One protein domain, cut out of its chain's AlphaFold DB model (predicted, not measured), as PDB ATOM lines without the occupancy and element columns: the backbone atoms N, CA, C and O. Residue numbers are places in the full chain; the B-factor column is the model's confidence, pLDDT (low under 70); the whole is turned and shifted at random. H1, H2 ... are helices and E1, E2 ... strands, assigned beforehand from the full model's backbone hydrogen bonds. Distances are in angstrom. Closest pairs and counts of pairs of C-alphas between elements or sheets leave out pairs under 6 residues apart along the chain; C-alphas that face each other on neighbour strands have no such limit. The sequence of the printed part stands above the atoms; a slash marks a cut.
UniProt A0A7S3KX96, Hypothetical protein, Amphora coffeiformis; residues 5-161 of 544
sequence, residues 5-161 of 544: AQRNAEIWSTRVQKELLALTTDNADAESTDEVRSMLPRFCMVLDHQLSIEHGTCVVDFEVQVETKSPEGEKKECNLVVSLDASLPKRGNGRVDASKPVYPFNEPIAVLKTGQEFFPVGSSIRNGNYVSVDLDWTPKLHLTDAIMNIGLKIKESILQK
ATOM      1  N   ALA A   5     202.750 343.482 482.082       87.75
ATOM      2  CA  ALA A   5     202.748 343.692 480.638       87.75
ATOM      3  C   ALA A   5     201.963 344.946 480.219       87.75
ATOM      4  O   ALA A   5     202.417 345.700 479.363       87.75
ATOM      5  N   GLN A   6     200.803 345.192 480.832       88.75
ATOM      6  CA  GLN A   6     200.005 346.384 480.555       88.75
ATOM      7  C   GLN A   6     200.728 347.648 481.032       88.75
ATOM      8  O   GLN A   6     200.803 348.620 480.286       88.75
ATOM      9  N   ARG A   7     201.346 347.601 482.222       90.00
ATOM     10  CA  ARG A   7     202.162 348.709 482.740       90.00
ATOM     11  C   ARG A   7     203.359 349.015 481.834       90.00
ATOM     12  O   ARG A   7     203.623 350.175 481.546       90.00
ATOM     13  N   ASN A   8     204.082 347.994 481.376       90.00
ATOM     14  CA  ASN A   8     205.237 348.185 480.496       90.00
ATOM     15  C   ASN A   8     204.832 348.775 479.140       90.00
ATOM     16  O   ASN A   8     205.521 349.661 478.645       90.00
ATOM     17  N   ALA A   9     203.718 348.314 478.561       91.75
ATOM     18  CA  ALA A   9     203.196 348.858 477.309       91.75
ATOM     19  C   ALA A   9     202.805 350.338 477.444       91.75
ATOM     20  O   ALA A   9     203.122 351.125 476.559       91.75
ATOM     21  N   GLU A  10     202.174 350.717 478.559       92.94
ATOM     22  CA  GLU A  10     201.768 352.098 478.849       92.94
ATOM     23  C   GLU A  10     202.970 353.028 479.083       92.94
ATOM     24  O   GLU A  10     203.014 354.148 478.564       92.94
ATOM     25  N   ILE A  11     203.987 352.558 479.818       92.94
ATOM     26  CA  ILE A  11     205.247 353.293 480.005       92.94
ATOM     27  C   ILE A  11     205.950 353.480 478.661       92.94
ATOM     28  O   ILE A  11     206.358 354.597 478.339       92.94
ATOM     29  N   TRP A  12     206.068 352.405 477.877       95.25
ATOM     30  CA  TRP A  12     206.663 352.449 476.546       95.25
ATOM     31  C   TRP A  12     205.931 353.454 475.658       95.25
ATOM     32  O   TRP A  12     206.573 354.379 475.169       95.25
ATOM     33  N   SER A  13     204.603 353.339 475.514       93.81
ATOM     34  CA  SER A  13     203.813 354.186 474.612       93.81
ATOM     35  C   SER A  13     203.927 355.660 474.977       93.81
ATOM     36  O   SER A  13     204.194 356.487 474.111       93.81
ATOM     37  N   THR A  14     203.801 355.981 476.267       92.56
ATOM     38  CA  THR A  14     203.893 357.362 476.760       92.56
ATOM     39  C   THR A  14     205.285 357.941 476.513       92.56
ATOM     40  O   THR A  14     205.425 359.093 476.105       92.56
ATOM     41  N   ARG A  15     206.333 357.137 476.738       93.19
ATOM     42  CA  ARG A  15     207.723 357.559 476.551       93.19
ATOM     43  C   ARG A  15     208.046 357.792 475.076       93.19
ATOM     44  O   ARG A  15     208.527 358.870 474.745       93.19
ATOM     45  N   VAL A  16     207.758 356.825 474.200       94.00
ATOM     46  CA  VAL A  16     208.078 356.948 472.767       94.00
ATOM     47  C   VAL A  16     207.258 358.040 472.094       94.00
ATOM     48  O   VAL A  16     207.804 358.757 471.270       94.00
ATOM     49  N   GLN A  17     205.989 358.244 472.473       90.94
ATOM     50  CA  GLN A  17     205.191 359.357 471.943       90.94
ATOM     51  C   GLN A  17     205.805 360.706 472.303       90.94
ATOM     52  O   GLN A  17     205.969 361.549 471.426       90.94
ATOM     53  N   LYS A  18     206.172 360.902 473.576       89.75
ATOM     54  CA  LYS A  18     206.766 362.159 474.039       89.75
ATOM     55  C   LYS A  18     208.096 362.448 473.347       89.75
ATOM     56  O   LYS A  18     208.337 363.572 472.929       89.75
ATOM     57  N   GLU A  19     208.966 361.449 473.256       91.31
ATOM     58  CA  GLU A  19     210.292 361.636 472.668       91.31
ATOM     59  C   GLU A  19     210.266 361.748 471.154       91.31
ATOM     60  O   GLU A  19     211.032 362.521 470.589       91.31
ATOM     61  N   LEU A  20     209.385 361.003 470.488       89.19
ATOM     62  CA  LEU A  20     209.284 361.082 469.044       89.19
ATOM     63  C   LEU A  20     208.649 362.395 468.603       89.19
ATOM     64  O   LEU A  20     209.151 362.995 467.668       89.19
ATOM     65  N   LEU A  21     207.633 362.886 469.324       83.25
ATOM     66  CA  LEU A  21     207.063 364.214 469.081       83.25
ATOM     67  C   LEU A  21     208.109 365.326 469.243       83.25
ATOM     68  O   LEU A  21     208.067 366.315 468.529       83.25
ATOM     69  N   ALA A  22     209.053 365.156 470.170       82.94
ATOM     70  CA  ALA A  22     210.175 366.074 470.331       82.94
ATOM     71  C   ALA A  22     211.170 365.976 469.154       82.94
ATOM     72  O   ALA A  22     211.733 366.977 468.727       82.94
ATOM     73  N   LEU A  23     211.395 364.770 468.622       84.19
ATOM     74  CA  LEU A  23     212.335 364.510 467.527       84.19
ATOM     75  C   LEU A  23     211.785 364.845 466.131       84.19
ATOM     76  O   LEU A  23     212.583 365.089 465.221       84.19
ATOM     77  N   THR A  24     210.464 364.806 465.929       78.69
ATOM     78  CA  THR A  24     209.830 364.853 464.603       78.69
ATOM     79  C   THR A  24     208.848 366.018 464.470       78.69
ATOM     80  O   THR A  24     208.161 366.411 465.403       78.69
ATOM     81  N   THR A  25     208.805 366.605 463.274       61.06
ATOM     82  CA  THR A  25     208.144 367.888 462.971       61.06
ATOM     83  C   THR A  25     206.637 367.826 462.798       61.06
ATOM     84  O   THR A  25     205.994 368.863 462.666       61.06
ATOM     85  N   ASP A  26     206.054 366.635 462.720       57.16
ATOM     86  CA  ASP A  26     204.780 366.502 462.011       57.16
ATOM     87  C   ASP A  26     203.580 367.023 462.817       57.16
ATOM     88  O   ASP A  26     202.508 367.214 462.251       57.16
ATOM     89  N   ASN A  27     203.754 367.292 464.119       56.69
ATOM     90  CA  ASN A  27     202.695 367.806 464.996       56.69
ATOM     91  C   ASN A  27     203.161 368.829 466.056       56.69
ATOM     92  O   ASN A  27     202.345 369.239 466.882       56.69
ATOM     93  N   ALA A  28     204.439 369.220 466.074       60.91
ATOM     94  CA  ALA A  28     204.989 370.169 467.044       60.91
ATOM     95  C   ALA A  28     205.080 371.582 466.441       60.91
ATOM     96  O   ALA A  28     205.284 371.750 465.239       60.91
ATOM     97  N   ASP A  29     204.903 372.613 467.263       65.31
ATOM     98  CA  ASP A  29     205.149 373.997 466.873       65.31
ATOM     99  C   ASP A  29     206.644 374.228 466.581       65.31
ATOM    100  O   ASP A  29     207.526 373.539 467.101       65.31
ATOM    101  N   ALA A  30     206.946 375.184 465.697       66.81
ATOM    102  CA  ALA A  30     208.312 375.414 465.216       66.81
ATOM    103  C   ALA A  30     209.302 375.726 466.356       66.81
ATOM    104  O   ALA A  30     210.465 375.341 466.278       66.81
ATOM    105  N   GLU A  31     208.827 376.366 467.427       68.62
ATOM    106  CA  GLU A  31     209.628 376.749 468.592       68.62
ATOM    107  C   GLU A  31     210.077 375.527 469.413       68.62
ATOM    108  O   GLU A  31     211.272 375.353 469.652       68.62
ATOM    109  N   SER A  32     209.161 374.610 469.750       63.91
ATOM    110  CA  SER A  32     209.509 373.375 470.475       63.91
ATOM    111  C   SER A  32     210.375 372.418 469.644       63.91
ATOM    112  O   SER A  32     211.244 371.720 470.173       63.91
ATOM    113  N   THR A  33     210.192 372.434 468.322       64.31
ATOM    114  CA  THR A  33     211.019 371.672 467.378       64.31
ATOM    115  C   THR A  33     212.456 372.200 467.340       64.31
ATOM    116  O   THR A  33     213.406 371.412 467.324       64.31
ATOM    117  N   ASP A  34     212.634 373.522 467.334       68.88
ATOM    118  CA  ASP A  34     213.957 374.147 467.311       68.88
ATOM    119  C   ASP A  34     214.716 373.924 468.622       68.88
ATOM    120  O   ASP A  34     215.923 373.673 468.585       68.88
ATOM    121  N   GLU A  35     214.033 373.905 469.772       70.06
ATOM    122  CA  GLU A  35     214.657 373.553 471.052       70.06
ATOM    123  C   GLU A  35     215.241 372.136 471.032       70.06
ATOM    124  O   GLU A  35     216.395 371.930 471.411       70.06
ATOM    125  N   VAL A  36     214.499 371.147 470.532       65.56
ATOM    126  CA  VAL A  36     214.978 369.755 470.500       65.56
ATOM    127  C   VAL A  36     216.029 369.546 469.413       65.56
ATOM    128  O   VAL A  36     217.034 368.870 469.647       65.56
ATOM    129  N   ARG A  37     215.877 370.185 468.247       67.75
ATOM    130  CA  ARG A  37     216.923 370.208 467.211       67.75
ATOM    131  C   ARG A  37     218.196 370.886 467.694       67.75
ATOM    132  O   ARG A  37     219.274 370.468 467.285       67.75
ATOM    133  N   SER A  38     218.098 371.872 468.585       75.31
ATOM    134  CA  SER A  38     219.273 372.494 469.199       75.31
ATOM    135  C   SER A  38     220.048 371.532 470.107       75.31
ATOM    136  O   SER A  38     221.247 371.729 470.311       75.31
ATOM    137  N   MET A  39     219.398 370.471 470.611       80.44
ATOM    138  CA  MET A  39     220.052 369.439 471.419       80.44
ATOM    139  C   MET A  39     220.839 368.434 470.571       80.44
ATOM    140  O   MET A  39     221.849 367.906 471.042       80.44
ATOM    141  N   LEU A  40     220.415 368.164 469.330       89.56
ATOM    142  CA  LEU A  40     221.178 367.310 468.424       89.56
ATOM    143  C   LEU A  40     222.313 368.110 467.763       89.56
ATOM    144  O   LEU A  40     222.107 369.223 467.277       89.56
ATOM    145  N   PRO A  41     223.536 367.557 467.690       89.50
ATOM    146  CA  PRO A  41     224.597 368.197 466.930       89.50
ATOM    147  C   PRO A  41     224.188 368.388 465.464       89.50
ATOM    148  O   PRO A  41     223.599 367.489 464.876       89.50
ATOM    149  N   ARG A  42     224.591 369.499 464.829       92.38
ATOM    150  CA  ARG A  42     224.242 369.831 463.424       92.38
ATOM    151  C   ARG A  42     224.591 368.762 462.385       92.38
ATOM    152  O   ARG A  42     224.102 368.820 461.268       92.38
ATOM    153  N   PHE A  43     225.481 367.841 462.734       95.19
ATOM    154  CA  PHE A  43     225.882 366.739 461.873       95.19
ATOM    155  C   PHE A  43     224.976 365.503 462.008       95.19
ATOM    156  O   PHE A  43     225.214 364.519 461.320       95.19
ATOM    157  N   CYS A  44     223.979 365.528 462.895       96.25
ATOM    158  CA  CYS A  44     222.958 364.498 463.036       96.25
ATOM    159  C   CYS A  44     221.604 365.069 462.603       96.25
ATOM    160  O   CYS A  44     221.152 366.067 463.161       96.25
ATOM    161  N   MET A  45     220.934 364.422 461.653       94.19
ATOM    162  CA  MET A  45     219.633 364.860 461.142       94.19
ATOM    163  C   MET A  45     218.646 363.697 461.126       94.19
ATOM    164  O   MET A  45     218.927 362.662 460.538       94.19
ATOM    165  N   VAL A  46     217.480 363.849 461.753       94.50
ATOM    166  CA  VAL A  46     216.413 362.836 461.675       94.50
ATOM    167  C   VAL A  46     215.831 362.843 460.258       94.50
ATOM    168  O   VAL A  46     215.444 363.899 459.765       94.50
ATOM    169  N   LEU A  47     215.807 361.679 459.604       94.00
ATOM    170  CA  LEU A  47     215.336 361.507 458.228       94.00
ATOM    171  C   LEU A  47     213.878 361.055 458.170       94.00
ATOM    172  O   LEU A  47     213.078 361.648 457.454       94.00
ATOM    173  N   ASP A  48     213.555 359.983 458.893       94.56
ATOM    174  CA  ASP A  48     212.244 359.338 458.857       94.56
ATOM    175  C   ASP A  48     211.947 358.669 460.206       94.56
ATOM    176  O   ASP A  48     212.847 358.412 461.013       94.56
ATOM    177  N   HIS A  49     210.675 358.383 460.462       94.56
ATOM    178  CA  HIS A  49     210.248 357.657 461.645       94.56
ATOM    179  C   HIS A  49     209.011 356.797 461.389       94.56
ATOM    180  O   HIS A  49     208.111 357.139 460.630       94.56
ATOM    181  N   GLN A  50     208.925 355.684 462.111       95.06
ATOM    182  CA  GLN A  50     207.765 354.809 462.111       95.06
ATOM    183  C   GLN A  50     207.272 354.608 463.540       95.06
ATOM    184  O   GLN A  50     207.931 353.939 464.335       95.06
ATOM    185  N   LEU A  51     206.083 355.131 463.852       94.75
ATOM    186  CA  LEU A  51     205.411 354.909 465.131       94.75
ATOM    187  C   LEU A  51     204.059 354.231 464.931       94.75
ATOM    188  O   LEU A  51     203.162 354.765 464.287       94.75
ATOM    189  N   SER A  52     203.890 353.059 465.535       94.88
ATOM    190  CA  SER A  52     202.599 352.388 465.650       94.88
ATOM    191  C   SER A  52     202.437 351.857 467.064       94.88
ATOM    192  O   SER A  52     203.036 350.845 467.434       94.88
ATOM    193  N   ILE A  53     201.610 352.541 467.854       92.81
ATOM    194  CA  ILE A  53     201.332 352.155 469.243       92.81
ATOM    195  C   ILE A  53     200.631 350.796 469.299       92.81
ATOM    196  O   ILE A  53     200.982 349.958 470.123       92.81
ATOM    197  N   GLU A  54     199.704 350.543 468.372       92.38
ATOM    198  CA  GLU A  54     198.978 349.273 468.282       92.38
ATOM    199  C   GLU A  54     199.908 348.092 467.965       92.38
ATOM    200  O   GLU A  54     199.786 347.016 468.554       92.38
ATOM    201  N   HIS A  55     200.869 348.288 467.059       94.00
ATOM    202  CA  HIS A  55     201.824 347.246 466.678       94.00
ATOM    203  C   HIS A  55     203.097 347.231 467.527       94.00
ATOM    204  O   HIS A  55     203.971 346.393 467.281       94.00
ATOM    205  N   GLY A  56     203.204 348.128 468.510       94.12
ATOM    206  CA  GLY A  56     204.384 348.274 469.353       94.12
ATOM    207  C   GLY A  56     205.644 348.648 468.569       94.12
ATOM    208  O   GLY A  56     206.731 348.263 468.978       94.12
ATOM    209  N   THR A  57     205.514 349.320 467.422       96.06
ATOM    210  CA  THR A  57     206.644 349.673 466.552       96.06
ATOM    211  C   THR A  57     207.073 351.112 466.826       96.06
ATOM    212  O   THR A  57     206.232 352.011 466.780       96.06
ATOM    213  N   CYS A  58     208.361 351.336 467.077       96.62
ATOM    214  CA  CYS A  58     208.977 352.659 467.127       96.62
ATOM    215  C   CYS A  58     210.383 352.568 466.529       96.62
ATOM    216  O   CYS A  58     211.276 351.989 467.143       96.62
ATOM    217  N   VAL A  59     210.561 353.109 465.325       97.06
ATOM    218  CA  VAL A  59     211.846 353.137 464.616       97.06
ATOM    219  C   VAL A  59     212.133 354.566 464.179       97.06
ATOM    220  O   VAL A  59     211.244 355.223 463.642       97.06
ATOM    221  N   VAL A  60     213.355 355.039 464.405       97.00
ATOM    222  CA  VAL A  60     213.818 356.368 463.990       97.00
ATOM    223  C   VAL A  60     215.040 356.209 463.106       97.00
ATOM    224  O   VAL A  60     216.024 355.602 463.520       97.00
ATOM    225  N   ASP A  61     214.996 356.770 461.908       97.81
ATOM    226  CA  ASP A  61     216.135 356.816 461.006       97.81
ATOM    227  C   ASP A  61     216.765 358.205 461.057       97.81
ATOM    228  O   ASP A  61     216.077 359.217 460.928       97.81
ATOM    229  N   PHE A  62     218.081 358.264 461.230       97.50
ATOM    230  CA  PHE A  62     218.828 359.516 461.233       97.50
ATOM    231  C   PHE A  62     220.103 359.412 460.395       97.50
ATOM    232  O   PHE A  62     220.718 358.350 460.274       97.50
ATOM    233  N   GLU A  63     220.482 360.537 459.806       97.88
ATOM    234  CA  GLU A  63     221.695 360.736 459.034       97.88
ATOM    235  C   GLU A  63     222.804 361.303 459.921       97.88
ATOM    236  O   GLU A  63     222.570 362.214 460.716       97.88
ATOM    237  N   VAL A  64     224.019 360.789 459.751       98.06
ATOM    238  CA  VAL A  64     225.257 361.335 460.304       98.06
ATOM    239  C   VAL A  64     226.085 361.878 459.141       98.06
ATOM    240  O   VAL A  64     226.566 361.106 458.311       98.06
ATOM    241  N   GLN A  65     226.246 363.198 459.087       97.88
ATOM    242  CA  GLN A  65     226.990 363.914 458.052       97.88
ATOM    243  C   GLN A  65     228.416 364.211 458.525       97.88
ATOM    244  O   GLN A  65     228.636 364.905 459.519       97.88
ATOM    245  N   VAL A  66     229.421 363.704 457.818       97.06
ATOM    246  CA  VAL A  66     230.830 363.904 458.177       97.06
ATOM    247  C   VAL A  66     231.587 364.514 457.005       97.06
ATOM    248  O   VAL A  66     231.733 363.898 455.953       97.06
ATOM    249  N   GLU A  67     232.119 365.722 457.192       95.81
ATOM    250  CA  GLU A  67     233.045 366.334 456.236       95.81
ATOM    251  C   GLU A  67     234.451 365.757 456.432       95.81
ATOM    252  O   GLU A  67     235.078 365.939 457.479       95.81
ATOM    253  N   THR A  68     234.978 365.094 455.405       94.50
ATOM    254  CA  THR A  68     236.371 364.630 455.363       94.50
ATOM    255  C   THR A  68     237.154 365.395 454.303       94.50
ATOM    256  O   THR A  68     236.593 365.875 453.321       94.50
ATOM    257  N   LYS A  69     238.469 365.540 454.494       91.75
ATOM    258  CA  LYS A  69     239.365 366.084 453.465       91.75
ATOM    259  C   LYS A  69     240.029 364.925 452.735       91.75
ATOM    260  O   LYS A  69     240.669 364.088 453.378       91.75
ATOM    261  N   SER A  70     239.878 364.874 451.415       88.00
ATOM    262  CA  SER A  70     240.626 363.937 450.584       88.00
ATOM    263  C   SER A  70     242.134 364.240 450.674       88.00
ATOM    264  O   SER A  70     242.520 365.345 451.072       88.00
ATOM    265  N   PRO A  71     243.019 363.291 450.311       84.88
ATOM    266  CA  PRO A  71     244.459 363.553 450.210       84.88
ATOM    267  C   PRO A  71     244.797 364.725 449.274       84.88
ATOM    268  O   PRO A  71     245.822 365.375 449.452       84.88
ATOM    269  N   GLU A  72     243.918 365.004 448.309       89.88
ATOM    270  CA  GLU A  72     244.018 366.087 447.324       89.88
ATOM    271  C   GLU A  72     243.446 367.419 447.853       89.88
ATOM    272  O   GLU A  72     243.512 368.440 447.178       89.88
ATOM    273  N   GLY A  73     242.920 367.435 449.085       90.81
ATOM    274  CA  GLY A  73     242.372 368.622 449.743       90.81
ATOM    275  C   GLY A  73     240.905 368.915 449.419       90.81
ATOM    276  O   GLY A  73     240.343 369.855 449.985       90.81
ATOM    277  N   GLU A  74     240.264 368.109 448.571       93.62
ATOM    278  CA  GLU A  74     238.839 368.238 448.263       93.62
ATOM    279  C   GLU A  74     237.985 367.829 449.468       93.62
ATOM    280  O   GLU A  74     238.256 366.835 450.151       93.62
ATOM    281  N   LYS A  75     236.939 368.610 449.747       93.69
ATOM    282  CA  LYS A  75     235.953 368.261 450.770       93.69
ATOM    283  C   LYS A  75     235.072 367.131 450.246       93.69
ATOM    284  O   LYS A  75     234.398 367.297 449.235       93.69
ATOM    285  N   LYS A  76     235.059 366.004 450.951       94.56
ATOM    286  CA  LYS A  76     234.175 364.870 450.686       94.56
ATOM    287  C   LYS A  76     233.169 364.740 451.824       94.56
ATOM    288  O   LYS A  76     233.550 364.441 452.960       94.56
ATOM    289  N   GLU A  77     231.898 364.943 451.506       95.75
ATOM    290  CA  GLU A  77     230.781 364.705 452.421       95.75
ATOM    291  C   GLU A  77     230.495 363.202 452.507       95.75
ATOM    292  O   GLU A  77     230.439 362.494 451.499       95.75
ATOM    293  N   CYS A  78     230.397 362.700 453.732       95.25
ATOM    294  CA  CYS A  78     230.126 361.305 454.045       95.25
ATOM    295  C   CYS A  78     228.803 361.245 454.801       95.25
ATOM    296  O   CYS A  78     228.732 361.708 455.937       95.25
ATOM    297  N   ASN A  79     227.785 360.666 454.175       97.50
ATOM    298  CA  ASN A  79     226.440 360.596 454.730       97.50
ATOM    299  C   ASN A  79     226.124 359.146 455.089       97.50
ATOM    300  O   ASN A  79     226.113 358.269 454.222       97.50
ATOM    301  N   LEU A  80     225.903 358.888 456.376       98.12
ATOM    302  CA  LEU A  80     225.608 357.559 456.901       98.12
ATOM    303  C   LEU A  80     224.209 357.548 457.492       98.12
ATOM    304  O   LEU A  80     223.871 358.452 458.248       98.12
ATOM    305  N   VAL A  81     223.419 356.516 457.207       98.44
ATOM    306  CA  VAL A  81     222.078 356.372 457.789       98.44
ATOM    307  C   VAL A  81     222.101 355.286 458.848       98.44
ATOM    308  O   VAL A  81     222.525 354.157 458.585       98.44
ATOM    309  N   VAL A  82     221.610 355.613 460.039       98.31
ATOM    310  CA  VAL A  82     221.463 354.691 461.164       98.31
ATOM    311  C   VAL A  82     219.989 354.611 461.546       98.31
ATOM    312  O   VAL A  82     219.301 355.624 461.613       98.31
ATOM    313  N   SER A  83     219.511 353.395 461.794       98.25
ATOM    314  CA  SER A  83     218.165 353.126 462.292       98.25
ATOM    315  C   SER A  83     218.231 352.784 463.772       98.25
ATOM    316  O   SER A  83     219.018 351.927 464.171       98.25
ATOM    317  N   LEU A  84     217.422 353.462 464.574       97.69
ATOM    318  CA  LEU A  84     217.287 353.269 466.006       97.69
ATOM    319  C   LEU A  84     215.922 352.637 466.291       97.69
ATOM    320  O   LEU A  84     214.887 353.275 466.110       97.69
ATOM    321  N   ASP A  85     215.921 351.380 466.716       97.25
ATOM    322  CA  ASP A  85     214.719 350.594 466.985       97.25
ATOM    323  C   ASP A  85     214.441 350.532 468.493       97.25
ATOM    324  O   ASP A  85     215.184 349.925 469.270       97.25
ATOM    325  N   ALA A  86     213.348 351.170 468.903       96.94
ATOM    326  CA  ALA A  86     212.817 351.157 470.260       96.94
ATOM    327  C   ALA A  86     211.517 350.340 470.360       96.94
ATOM    328  O   ALA A  86     210.749 350.519 471.304       96.94
ATOM    329  N   SER A  87     211.231 349.470 469.388       96.19
ATOM    330  CA  SER A  87     209.992 348.693 469.318       96.19
ATOM    331  C   SER A  87     209.858 347.675 470.455       96.19
ATOM    332  O   SER A  87     210.829 347.102 470.956       96.19
ATOM    333  N   LEU A  88     208.614 347.387 470.834       94.69
ATOM    334  CA  LEU A  88     208.282 346.261 471.695       94.69
ATOM    335  C   LEU A  88     208.573 344.937 470.963       94.69
ATOM    336  O   LEU A  88     208.347 344.819 469.753       94.69
ATOM    337  N   PRO A  89     209.023 343.894 471.680       91.94
ATOM    338  CA  PRO A  89     209.352 342.629 471.056       91.94
ATOM    339  C   PRO A  89     208.059 341.950 470.607       91.94
ATOM    340  O   PRO A  89     207.028 342.030 471.277       91.94
ATOM    341  N   LYS A  90     208.103 341.248 469.477       91.62
ATOM    342  CA  LYS A  90     206.954 340.494 468.964       91.62
ATOM    343  C   LYS A  90     207.117 339.016 469.297       91.62
ATOM    344  O   LYS A  90     208.198 338.444 469.163       91.62
ATOM    345  N   ARG A  91     206.032 338.374 469.731       90.25
ATOM    346  CA  ARG A  91     205.945 336.910 469.833       90.25
ATOM    347  C   ARG A  91     205.962 336.292 468.435       90.25
ATOM    348  O   ARG A  91     205.660 336.957 467.449       90.25
ATOM    349  N   GLY A  92     206.211 334.984 468.353       88.69
ATOM    350  CA  GLY A  92     206.173 334.242 467.081       88.69
ATOM    351  C   GLY A  92     204.825 334.300 466.342       88.69
ATOM    352  O   GLY A  92     204.766 333.999 465.159       88.69
ATOM    353  N   ASN A  93     203.749 334.725 467.015       89.44
ATOM    354  CA  ASN A  93     202.433 334.974 466.419       89.44
ATOM    355  C   ASN A  93     202.235 336.423 465.921       89.44
ATOM    356  O   ASN A  93     201.113 336.799 465.594       89.44
ATOM    357  N   GLY A  94     203.279 337.256 465.941       87.69
ATOM    358  CA  GLY A  94     203.238 338.662 465.533       87.69
ATOM    359  C   GLY A  94     202.624 339.625 466.555       87.69
ATOM    360  O   GLY A  94     202.680 340.833 466.341       87.69
ATOM    361  N   ARG A  95     202.071 339.135 467.677       90.69
ATOM    362  CA  ARG A  95     201.543 340.008 468.738       90.69
ATOM    363  C   ARG A  95     202.666 340.601 469.577       90.69
ATOM    364  O   ARG A  95     203.668 339.940 469.850       90.69
ATOM    365  N   VAL A  96     202.440 341.826 470.034       91.88
ATOM    366  CA  VAL A  96     203.332 342.559 470.932       91.88
ATOM    367  C   VAL A  96     203.485 341.821 472.266       91.88
ATOM    368  O   VAL A  96     202.505 341.357 472.852       91.88
ATOM    369  N   ASP A  97     204.720 341.708 472.746       91.50
ATOM    370  CA  ASP A  97     205.085 341.052 473.996       91.50
ATOM    371  C   ASP A  97     205.659 342.035 475.013       91.50
ATOM    372  O   ASP A  97     206.857 342.075 475.278       91.50
ATOM    373  N   ALA A  98     204.779 342.800 475.649       90.19
ATOM    374  CA  ALA A  98     205.172 343.734 476.700       90.19
ATOM    375  C   ALA A  98     205.547 343.050 478.037       90.19
ATOM    376  O   ALA A  98     205.814 343.726 479.030       90.19
ATOM    377  N   SER A  99     205.567 341.709 478.100       88.88
ATOM    378  CA  SER A  99     205.925 340.982 479.330       88.88
ATOM    379  C   SER A  99     207.400 341.120 479.711       88.88
ATOM    380  O   SER A  99     207.753 340.909 480.870       88.88
ATOM    381  N   LYS A 100     208.259 341.494 478.758       85.88
ATOM    382  CA  LYS A 100     209.681 341.745 478.996       85.88
ATOM    383  C   LYS A 100     209.939 343.247 479.079       85.88
ATOM    384  O   LYS A 100     209.333 343.996 478.313       85.88
ATOM    385  N   PRO A 101     210.840 343.694 479.972       79.19
ATOM    386  CA  PRO A 101     211.279 345.078 479.960       79.19
ATOM    387  C   PRO A 101     211.940 345.369 478.610       79.19
ATOM    388  O   PRO A 101     212.809 344.625 478.154       79.19
ATOM    389  N   VAL A 102     211.504 346.442 477.966       88.69
ATOM    390  CA  VAL A 102     212.151 347.036 476.790       88.69
ATOM    391  C   VAL A 102     212.349 348.519 477.049       88.69
ATOM    392  O   VAL A 102     212.269 348.943 478.202       88.69
ATOM    393  N   TYR A 103     212.608 349.302 476.009       94.50
ATOM    394  CA  TYR A 103     212.636 350.753 476.080       94.50
ATOM    395  C   TYR A 103     211.510 351.323 476.974       94.50
ATOM    396  O   TYR A 103     210.353 350.917 476.825       94.50
ATOM    397  N   PRO A 104     211.810 352.229 477.923       94.94
ATOM    398  CA  PRO A 104     213.116 352.845 478.197       94.94
ATOM    399  C   PRO A 104     214.015 352.056 479.171       94.94
ATOM    400  O   PRO A 104     215.097 352.517 479.520       94.94
ATOM    401  N   PHE A 105     213.602 350.882 479.650       94.00
ATOM    402  CA  PHE A 105     214.371 350.088 480.623       94.00
ATOM    403  C   PHE A 105     215.615 349.418 480.042       94.00
ATOM    404  O   PHE A 105     216.556 349.161 480.785       94.00
ATOM    405  N   ASN A 106     215.613 349.165 478.736       94.31
ATOM    406  CA  ASN A 106     216.773 348.728 477.971       94.31
ATOM    407  C   ASN A 106     217.062 349.753 476.875       94.31
ATOM    408  O   ASN A 106     216.148 350.456 476.430       94.31
ATOM    409  N   GLU A 107     218.318 349.813 476.448       95.25
ATOM    410  CA  GLU A 107     218.745 350.678 475.354       95.25
ATOM    411  C   GLU A 107     218.036 350.331 474.039       95.25
ATOM    412  O   GLU A 107     217.693 349.165 473.804       95.25
ATOM    413  N   PRO A 108     217.783 351.332 473.179       96.69
ATOM    414  CA  PRO A 108     217.300 351.084 471.831       96.69
ATOM    415  C   PRO A 108     218.369 350.370 470.994       96.69
ATOM    416  O   PRO A 108     219.572 350.509 471.216       96.69
ATOM    417  N   ILE A 109     217.928 349.621 469.989       96.75
ATOM    418  CA  ILE A 109     218.808 348.845 469.119       96.75
ATOM    419  C   ILE A 109     219.196 349.705 467.919       96.75
ATOM    420  O   ILE A 109     218.343 350.049 467.108       96.75
ATOM    421  N   ALA A 110     220.481 350.015 467.764       97.75
ATOM    422  CA  ALA A 110     220.961 350.767 466.609       97.75
ATOM    423  C   ALA A 110     221.532 349.853 465.518       97.75
ATOM    424  O   ALA A 110     222.335 348.958 465.795       97.75
ATOM    425  N   VAL A 111     221.146 350.099 464.265       98.19
ATOM    426  CA  VAL A 111     221.572 349.345 463.079       98.19
ATOM    427  C   VAL A 111     222.043 350.312 461.998       98.19
ATOM    428  O   VAL A 111     221.308 351.211 461.594       98.19
ATOM    429  N   LEU A 112     223.255 350.108 461.481       98.38
ATOM    430  CA  LEU A 112     223.759 350.871 460.339       98.38
ATOM    431  C   LEU A 112     222.979 350.477 459.076       98.38
ATOM    432  O   LEU A 112     223.061 349.326 458.654       98.38
ATOM    433  N   LYS A 113     222.244 351.396 458.448       98.19
ATOM    434  CA  LYS A 113     221.516 351.135 457.194       98.19
ATOM    435  C   LYS A 113     222.403 351.325 455.966       98.19
ATOM    436  O   LYS A 113     222.431 350.446 455.105       98.19
ATOM    437  N   THR A 114     223.125 352.440 455.889       98.12
ATOM    438  CA  THR A 114     223.977 352.800 454.741       98.12
ATOM    439  C   THR A 114     225.242 353.537 455.187       98.12
ATOM    440  O   THR A 114     225.311 354.040 456.308       98.12
ATOM    441  N   GLY A 115     226.244 353.616 454.303       96.75
ATOM    442  CA  GLY A 115     227.478 354.370 454.540       96.75
ATOM    443  C   GLY A 115     228.665 353.545 455.045       96.75
ATOM    444  O   GLY A 115     229.656 354.118 455.494       96.75
ATOM    445  N   GLN A 116     228.609 352.208 454.966       97.62
ATOM    446  CA  GLN A 116     229.732 351.333 455.342       97.62
ATOM    447  C   GLN A 116     231.061 351.693 454.642       97.62
ATOM    448  O   GLN A 116     232.134 351.503 455.204       97.62
ATOM    449  N   GLU A 117     231.001 352.214 453.417       97.31
ATOM    450  CA  GLU A 117     232.143 352.584 452.579       97.31
ATOM    451  C   GLU A 117     232.904 353.821 453.071       97.31
ATOM    452  O   GLU A 117     234.025 354.065 452.621       97.31
ATOM    453  N   PHE A 118     232.314 354.598 453.982       97.38
ATOM    454  CA  PHE A 118     232.949 355.779 454.565       97.38
ATOM    455  C   PHE A 118     233.798 355.455 455.796       97.38
ATOM    456  O   PHE A 118     234.575 356.301 456.237       97.38
ATOM    457  N   PHE A 119     233.683 354.241 456.343       97.69
ATOM    458  CA  PHE A 119     234.487 353.848 457.490       97.69
ATOM    459  C   PHE A 119     235.957 353.596 457.111       97.69
ATOM    460  O   PHE A 119     236.257 353.154 455.997       97.69
ATOM    461  N   PRO A 120     236.902 353.835 458.039       96.88
ATOM    462  CA  PRO A 120     238.327 353.655 457.783       96.88
ATOM    463  C   PRO A 120     238.705 352.214 457.433       96.88
ATOM    464  O   PRO A 120     238.047 351.252 457.843       96.88
ATOM    465  N   VAL A 121     239.825 352.053 456.725       96.69
ATOM    466  CA  VAL A 121     240.393 350.735 456.407       96.69
ATOM    467  C   VAL A 121     240.636 349.945 457.697       96.69
ATOM    468  O   VAL A 121     241.213 350.461 458.649       96.69
ATOM    469  N   GLY A 122     240.202 348.683 457.721       96.62
ATOM    470  CA  GLY A 122     240.263 347.816 458.905       96.62
ATOM    471  C   GLY A 122     238.949 347.733 459.684       96.62
ATOM    472  O   GLY A 122     238.791 346.827 460.501       96.62
ATOM    473  N   SER A 123     237.987 348.616 459.399       97.69
ATOM    474  CA  SER A 123     236.632 348.510 459.944       97.69
ATOM    475  C   SER A 123     235.964 347.220 459.469       97.69
ATOM    476  O   SER A 123     236.069 346.841 458.301       97.69
ATOM    477  N   SER A 124     235.274 346.536 460.379       97.62
ATOM    478  CA  SER A 124     234.525 345.310 460.068       97.62
ATOM    479  C   SER A 124     233.010 345.514 460.062       97.62
ATOM    480  O   SER A 124     232.278 344.565 459.774       97.62
ATOM    481  N   ILE A 125     232.548 346.733 460.364       97.75
ATOM    482  CA  ILE A 125     231.142 347.129 460.285       97.75
ATOM    483  C   ILE A 125     230.636 347.047 458.835       97.75
ATOM    484  O   ILE A 125     231.329 347.418 457.887       97.75
ATOM    485  N   ARG A 126     229.418 346.537 458.660       98.06
ATOM    486  CA  ARG A 126     228.700 346.461 457.382       98.06
ATOM    487  C   ARG A 126     227.284 346.999 457.537       98.06
ATOM    488  O   ARG A 126     226.738 346.997 458.639       98.06
ATOM    489  N   ASN A 127     226.664 347.392 456.430       98.19
ATOM    490  CA  ASN A 127     225.238 347.708 456.401       98.19
ATOM    491  C   ASN A 127     224.440 346.502 456.943       98.19
ATOM    492  O   ASN A 127     224.677 345.355 456.557       98.19
ATOM    493  N   GLY A 128     223.531 346.761 457.877       97.06
ATOM    494  CA  GLY A 128     222.775 345.776 458.649       97.06
ATOM    495  C   GLY A 128     223.436 345.342 459.961       97.06
ATOM    496  O   GLY A 128     222.871 344.521 460.677       97.06
ATOM    497  N   ASN A 129     224.631 345.835 460.296       97.69
ATOM    498  CA  ASN A 129     225.273 345.521 461.573       97.69
ATOM    499  C   ASN A 129     224.797 346.430 462.706       97.69
ATOM    500  O   ASN A 129     224.436 347.587 462.490       97.69
ATOM    501  N   TYR A 130     224.871 345.894 463.924       97.50
ATOM    502  CA  TYR A 130     224.546 346.620 465.142       97.50
ATOM    503  C   TYR A 130     225.655 347.590 465.536       97.50
ATOM    504  O   TYR A 130     226.846 347.255 465.496       97.50
ATOM    505  N   VAL A 131     225.234 348.770 465.975       97.31
ATOM    506  CA  VAL A 131     226.088 349.804 466.553       97.31
ATOM    507  C   VAL A 131     225.781 349.875 468.046       97.31
ATOM    508  O   VAL A 131     224.618 350.013 468.410       97.31
ATOM    509  N   SER A 132     226.780 349.748 468.926       95.12
ATOM    510  CA  SER A 132     226.518 349.858 470.366       95.12
ATOM    511  C   SER A 132     226.166 351.285 470.757       95.12
ATOM    512  O   SER A 132     226.801 352.247 470.304       95.12
ATOM    513  N   VAL A 133     225.197 351.393 471.657       95.19
ATOM    514  CA  VAL A 133     224.941 352.597 472.439       95.19
ATOM    515  C   VAL A 133     225.863 352.514 473.656       95.19
ATOM    516  O   VAL A 133     225.554 351.840 474.627       95.19
ATOM    517  N   ASP A 134     227.041 353.144 473.602       90.31
ATOM    518  CA  ASP A 134     228.019 353.070 474.706       90.31
ATOM    519  C   ASP A 134     227.668 354.096 475.791       90.31
ATOM    520  O   ASP A 134     228.422 355.033 476.069       90.31
ATOM    521  N   LEU A 135     226.477 353.948 476.360       89.56
ATOM    522  CA  LEU A 135     225.981 354.721 477.489       89.56
ATOM    523  C   LEU A 135     225.674 353.753 478.630       89.56
ATOM    524  O   LEU A 135     225.221 352.635 478.395       89.56
ATOM    525  N   ASP A 136     225.866 354.187 479.875       90.25
ATOM    526  CA  ASP A 136     225.342 353.459 481.034       90.25
ATOM    527  C   ASP A 136     223.811 353.602 481.033       90.25
ATOM    528  O   ASP A 136     223.257 354.494 481.684       90.25
ATOM    529  N   TRP A 137     223.132 352.791 480.212       93.25
ATOM    530  CA  TRP A 137     221.735 353.025 479.873       93.25
ATOM    531  C   TRP A 137     220.836 352.991 481.111       93.25
ATOM    532  O   TRP A 137     220.841 352.038 481.892       93.25
ATOM    533  N   THR A 138     220.016 354.029 481.276       92.88
ATOM    534  CA  THR A 138     218.998 354.095 482.325       92.88
ATOM    535  C   THR A 138     217.680 354.595 481.740       92.88
ATOM    536  O   THR A 138     217.704 355.343 480.764       92.88
ATOM    537  N   PRO A 139     216.527 354.309 482.376       92.44
ATOM    538  CA  PRO A 139     215.230 354.829 481.933       92.44
ATOM    539  C   PRO A 139     215.107 356.358 481.886       92.44
ATOM    540  O   PRO A 139     214.083 356.873 481.440       92.44
ATOM    541  N   LYS A 140     216.100 357.090 482.410       90.94
ATOM    542  CA  LYS A 140     216.159 358.552 482.340       90.94
ATOM    543  C   LYS A 140     216.679 359.047 480.989       90.94
ATOM    544  O   LYS A 140     216.311 360.153 480.613       90.94
ATOM    545  N   LEU A 141     217.479 358.246 480.284       93.44
ATOM    546  CA  LEU A 141     218.018 358.590 478.968       93.44
ATOM    547  C   LEU A 141     216.943 358.489 477.882       93.44
ATOM    548  O   LEU A 141     215.953 357.762 478.019       93.44
ATOM    549  N   HIS A 142     217.142 359.265 476.826       95.00
ATOM    550  CA  HIS A 142     216.215 359.456 475.719       95.00
ATOM    551  C   HIS A 142     216.804 358.944 474.395       95.00
ATOM    552  O   HIS A 142     218.012 358.732 474.264       95.00
ATOM    553  N   LEU A 143     215.962 358.793 473.370       95.88
ATOM    554  CA  LEU A 143     216.391 358.464 472.007       95.88
ATOM    555  C   LEU A 143     217.381 359.503 471.456       95.88
ATOM    556  O   LEU A 143     218.326 359.132 470.766       95.88
ATOM    557  N   THR A 144     217.227 360.783 471.813       94.94
ATOM    558  CA  THR A 144     218.177 361.859 471.473       94.94
ATOM    559  C   THR A 144     219.588 361.577 471.988       94.94
ATOM    560  O   THR A 144     220.556 361.793 471.262       94.94
ATOM    561  N   ASP A 145     219.713 361.050 473.210       95.25
ATOM    562  CA  ASP A 145     221.008 360.727 473.819       95.25
ATOM    563  C   ASP A 145     221.684 359.570 473.074       95.25
ATOM    564  O   ASP A 145     222.885 359.618 472.798       95.25
ATOM    565  N   ALA A 146     220.900 358.557 472.684       96.69
ATOM    566  CA  ALA A 146     221.380 357.449 471.862       96.69
ATOM    567  C   ALA A 146     221.853 357.936 470.481       96.69
ATOM    568  O   ALA A 146     222.964 357.605 470.067       96.69
ATOM    569  N   ILE A 147     221.052 358.765 469.796       97.00
ATOM    570  CA  ILE A 147     221.398 359.367 468.495       97.00
ATOM    571  C   ILE A 147     222.703 360.162 468.603       97.00
ATOM    572  O   ILE A 147     223.599 360.000 467.774       97.00
ATOM    573  N   MET A 148     222.842 360.992 469.641       95.50
ATOM    574  CA  MET A 148     224.044 361.792 469.871       95.50
ATOM    575  C   MET A 148     225.277 360.913 470.119       95.50
ATOM    576  O   MET A 148     226.319 361.143 469.505       95.50
ATOM    577  N   ASN A 149     225.165 359.891 470.975       96.56
ATOM    578  CA  ASN A 149     226.258 358.956 471.256       96.56
ATOM    579  C   ASN A 149     226.725 358.237 469.983       96.56
ATOM    580  O   ASN A 149     227.916 358.244 469.669       96.56
ATOM    581  N   ILE A 150     225.788 357.674 469.219       97.62
ATOM    582  CA  ILE A 150     226.093 356.949 467.981       97.62
ATOM    583  C   ILE A 150     226.695 357.889 466.932       97.62
ATOM    584  O   ILE A 150     227.714 357.559 466.324       97.62
ATOM    585  N   GLY A 151     226.097 359.068 466.742       97.31
ATOM    586  CA  GLY A 151     226.576 360.062 465.787       97.31
ATOM    587  C   GLY A 151     228.007 360.505 466.077       97.31
ATOM    588  O   GLY A 151     228.830 360.554 465.163       97.31
ATOM    589  N   LEU A 152     228.333 360.769 467.348       96.44
ATOM    590  CA  LEU A 152     229.693 361.114 467.772       96.44
ATOM    591  C   LEU A 152     230.675 359.971 467.507       96.44
ATOM    592  O   LEU A 152     231.716 360.206 466.901       96.44
ATOM    593  N   LYS A 153     230.326 358.732 467.873       96.88
ATOM    594  CA  LYS A 153     231.176 357.556 467.628       96.88
ATOM    595  C   LYS A 153     231.503 357.364 466.149       96.88
ATOM    596  O   LYS A 153     232.657 357.136 465.795       96.88
ATOM    597  N   ILE A 154     230.492 357.456 465.285       97.75
ATOM    598  CA  ILE A 154     230.664 357.313 463.835       97.75
ATOM    599  C   ILE A 154     231.543 358.444 463.298       97.75
ATOM    600  O   ILE A 154     232.524 358.193 462.597       97.75
ATOM    601  N   LYS A 155     231.225 359.691 463.662       97.06
ATOM    602  CA  LYS A 155     231.973 360.870 463.223       97.06
ATOM    603  C   LYS A 155     233.438 360.807 463.639       97.06
ATOM    604  O   LYS A 155     234.316 361.069 462.819       97.06
ATOM    605  N   GLU A 156     233.710 360.471 464.893       94.94
ATOM    606  CA  GLU A 156     235.071 360.412 465.415       94.94
ATOM    607  C   GLU A 156     235.866 359.271 464.792       94.94
ATOM    608  O   GLU A 156     236.993 359.511 464.368       94.94
ATOM    609  N   SER A 157     235.266 358.091 464.611       97.00
ATOM    610  CA  SER A 157     235.909 356.990 463.885       97.00
ATOM    611  C   SER A 157     236.351 357.416 462.482       97.00
ATOM    612  O   SER A 157     237.505 357.198 462.109       97.00
ATOM    613  N   ILE A 158     235.483 358.097 461.727       96.56
ATOM    614  CA  ILE A 158     235.799 358.576 460.375       96.56
ATOM    615  C   ILE A 158     236.903 359.644 460.403       96.56
ATOM    616  O   ILE A 158     237.870 359.553 459.644       96.56
ATOM    617  N   LEU A 159     236.799 360.642 461.289       94.81
ATOM    618  CA  LEU A 159     237.762 361.747 461.364       94.81
ATOM    619  C   LEU A 159     239.144 361.305 461.867       94.81
ATOM    620  O   LEU A 159     240.161 361.780 461.360       94.81
ATOM    621  N   GLN A 160     239.187 360.395 462.839       95.75
ATOM    622  CA  GLN A 160     240.422 359.886 463.444       95.75
ATOM    623  C   GLN A 160     241.004 358.687 462.684       95.75
ATOM    624  O   GLN A 160     242.108 358.240 462.986       95.75
ATOM    625  N   LYS A 161     240.300 358.200 461.654       96.12
ATOM    626  CA  LYS A 161     240.659 357.006 460.878       96.12
ATOM    627  C   LYS A 161     240.759 355.741 461.742       96.12
ATOM    628  O   LYS A 161     241.548 354.848 461.437       96.12
TER     629      LYS A 161
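AT A GLANCE: This is residues 5 to 161 of the 544 residues of the protein "Hypothetical protein" of Amphora coffeiformis (UniProt A0A7S3KX96). A twisted wall of four antiparallel strands has two helices over one of its faces: H1 over E1 and E2 towards one end, and H3 over E2 and E3. The short helix H2 lies off the sheet near the meeting of H1 and H3, and residues 26 to 31, of which 30 to 31 belong to H2, stick out. The printed part has 157 residues, with three named helices and four named strands in the order H1, H2, E1, E2, E3, E4, H3; the sheet's order is E1, E2, E3, E4, and the class is mixed, helices and strands. It is compact, with a radius of gyration of the C-alphas of 16.8 A and spans of 58 by 39 by 26 A.

IN THESE COORDINATES: H1 is residues 5 to 23, 26.4 A long, with C-alpha 5 at (202.748, 343.692, 480.638). H2 is residues 30 to 39. E1, residues 44 to 52, bends by 55 degrees at residue 47. E2 is residues 57 to 69, 38.9 A long, with C-alpha 69 at (239.365, 366.084, 453.465). E3 is residues 75 to 85, 32.0 A long, and E4 is residues 109 to 114. H3 is residues 143 to 160, 25.6 A long, with C-alpha 160 at (240.422, 359.886, 463.444).

HOW THE PARTS SIT: The strands form a meander, each the antiparallel neighbour of the one before, with E1 and E4 as edge strands. In the hairpin of E1 and E2, N 50 and O 59 are 2.8 A apart, within hydrogen-bond range. In the hairpin of E2 and E3, N 64 and O 80 are within range at 2.8 A. In the hairpin of E3 and E4, N 83 and O 111 are within range at 2.8 A. H3 is on the sheet at a height of 7.6 A, slantwise to the strands at 34 degrees to E3 on the local plane; its closest C-alphas to E2 are Gly 151 and Val 64, 5.8 A apart. H1 is on the same face, two layers in all, helices over a sheet, at a height of 10.4 A. H1 and H3 only just touch, with 3 pairs of C-alphas within 8 A, the closest Glu 19 and Leu 143 at 6.9 A. H2 is not on the sheet; it touches H1, about perpendicular at 81 degrees, with the C-alphas of Ala 22 and Val 36 closest at 6.1 A. Every O i to N i+4 pair is within hydrogen-bond range in H1, H2 and H3.

THE WHOLE: The two C-alphas farthest apart are those of Gln 6 and Glu 72, 58.6 A. The printed part has no cut. The links E3 to E4, of 23 residues, and E4 to H3, of 28, are long; in the latter, residues 130 to 131 pair antiparallel with residues 110 to 111 of E4. The mean pLDDT of the printed part is 91.3, with residues 25 to 34 and 36 to 37 under 70.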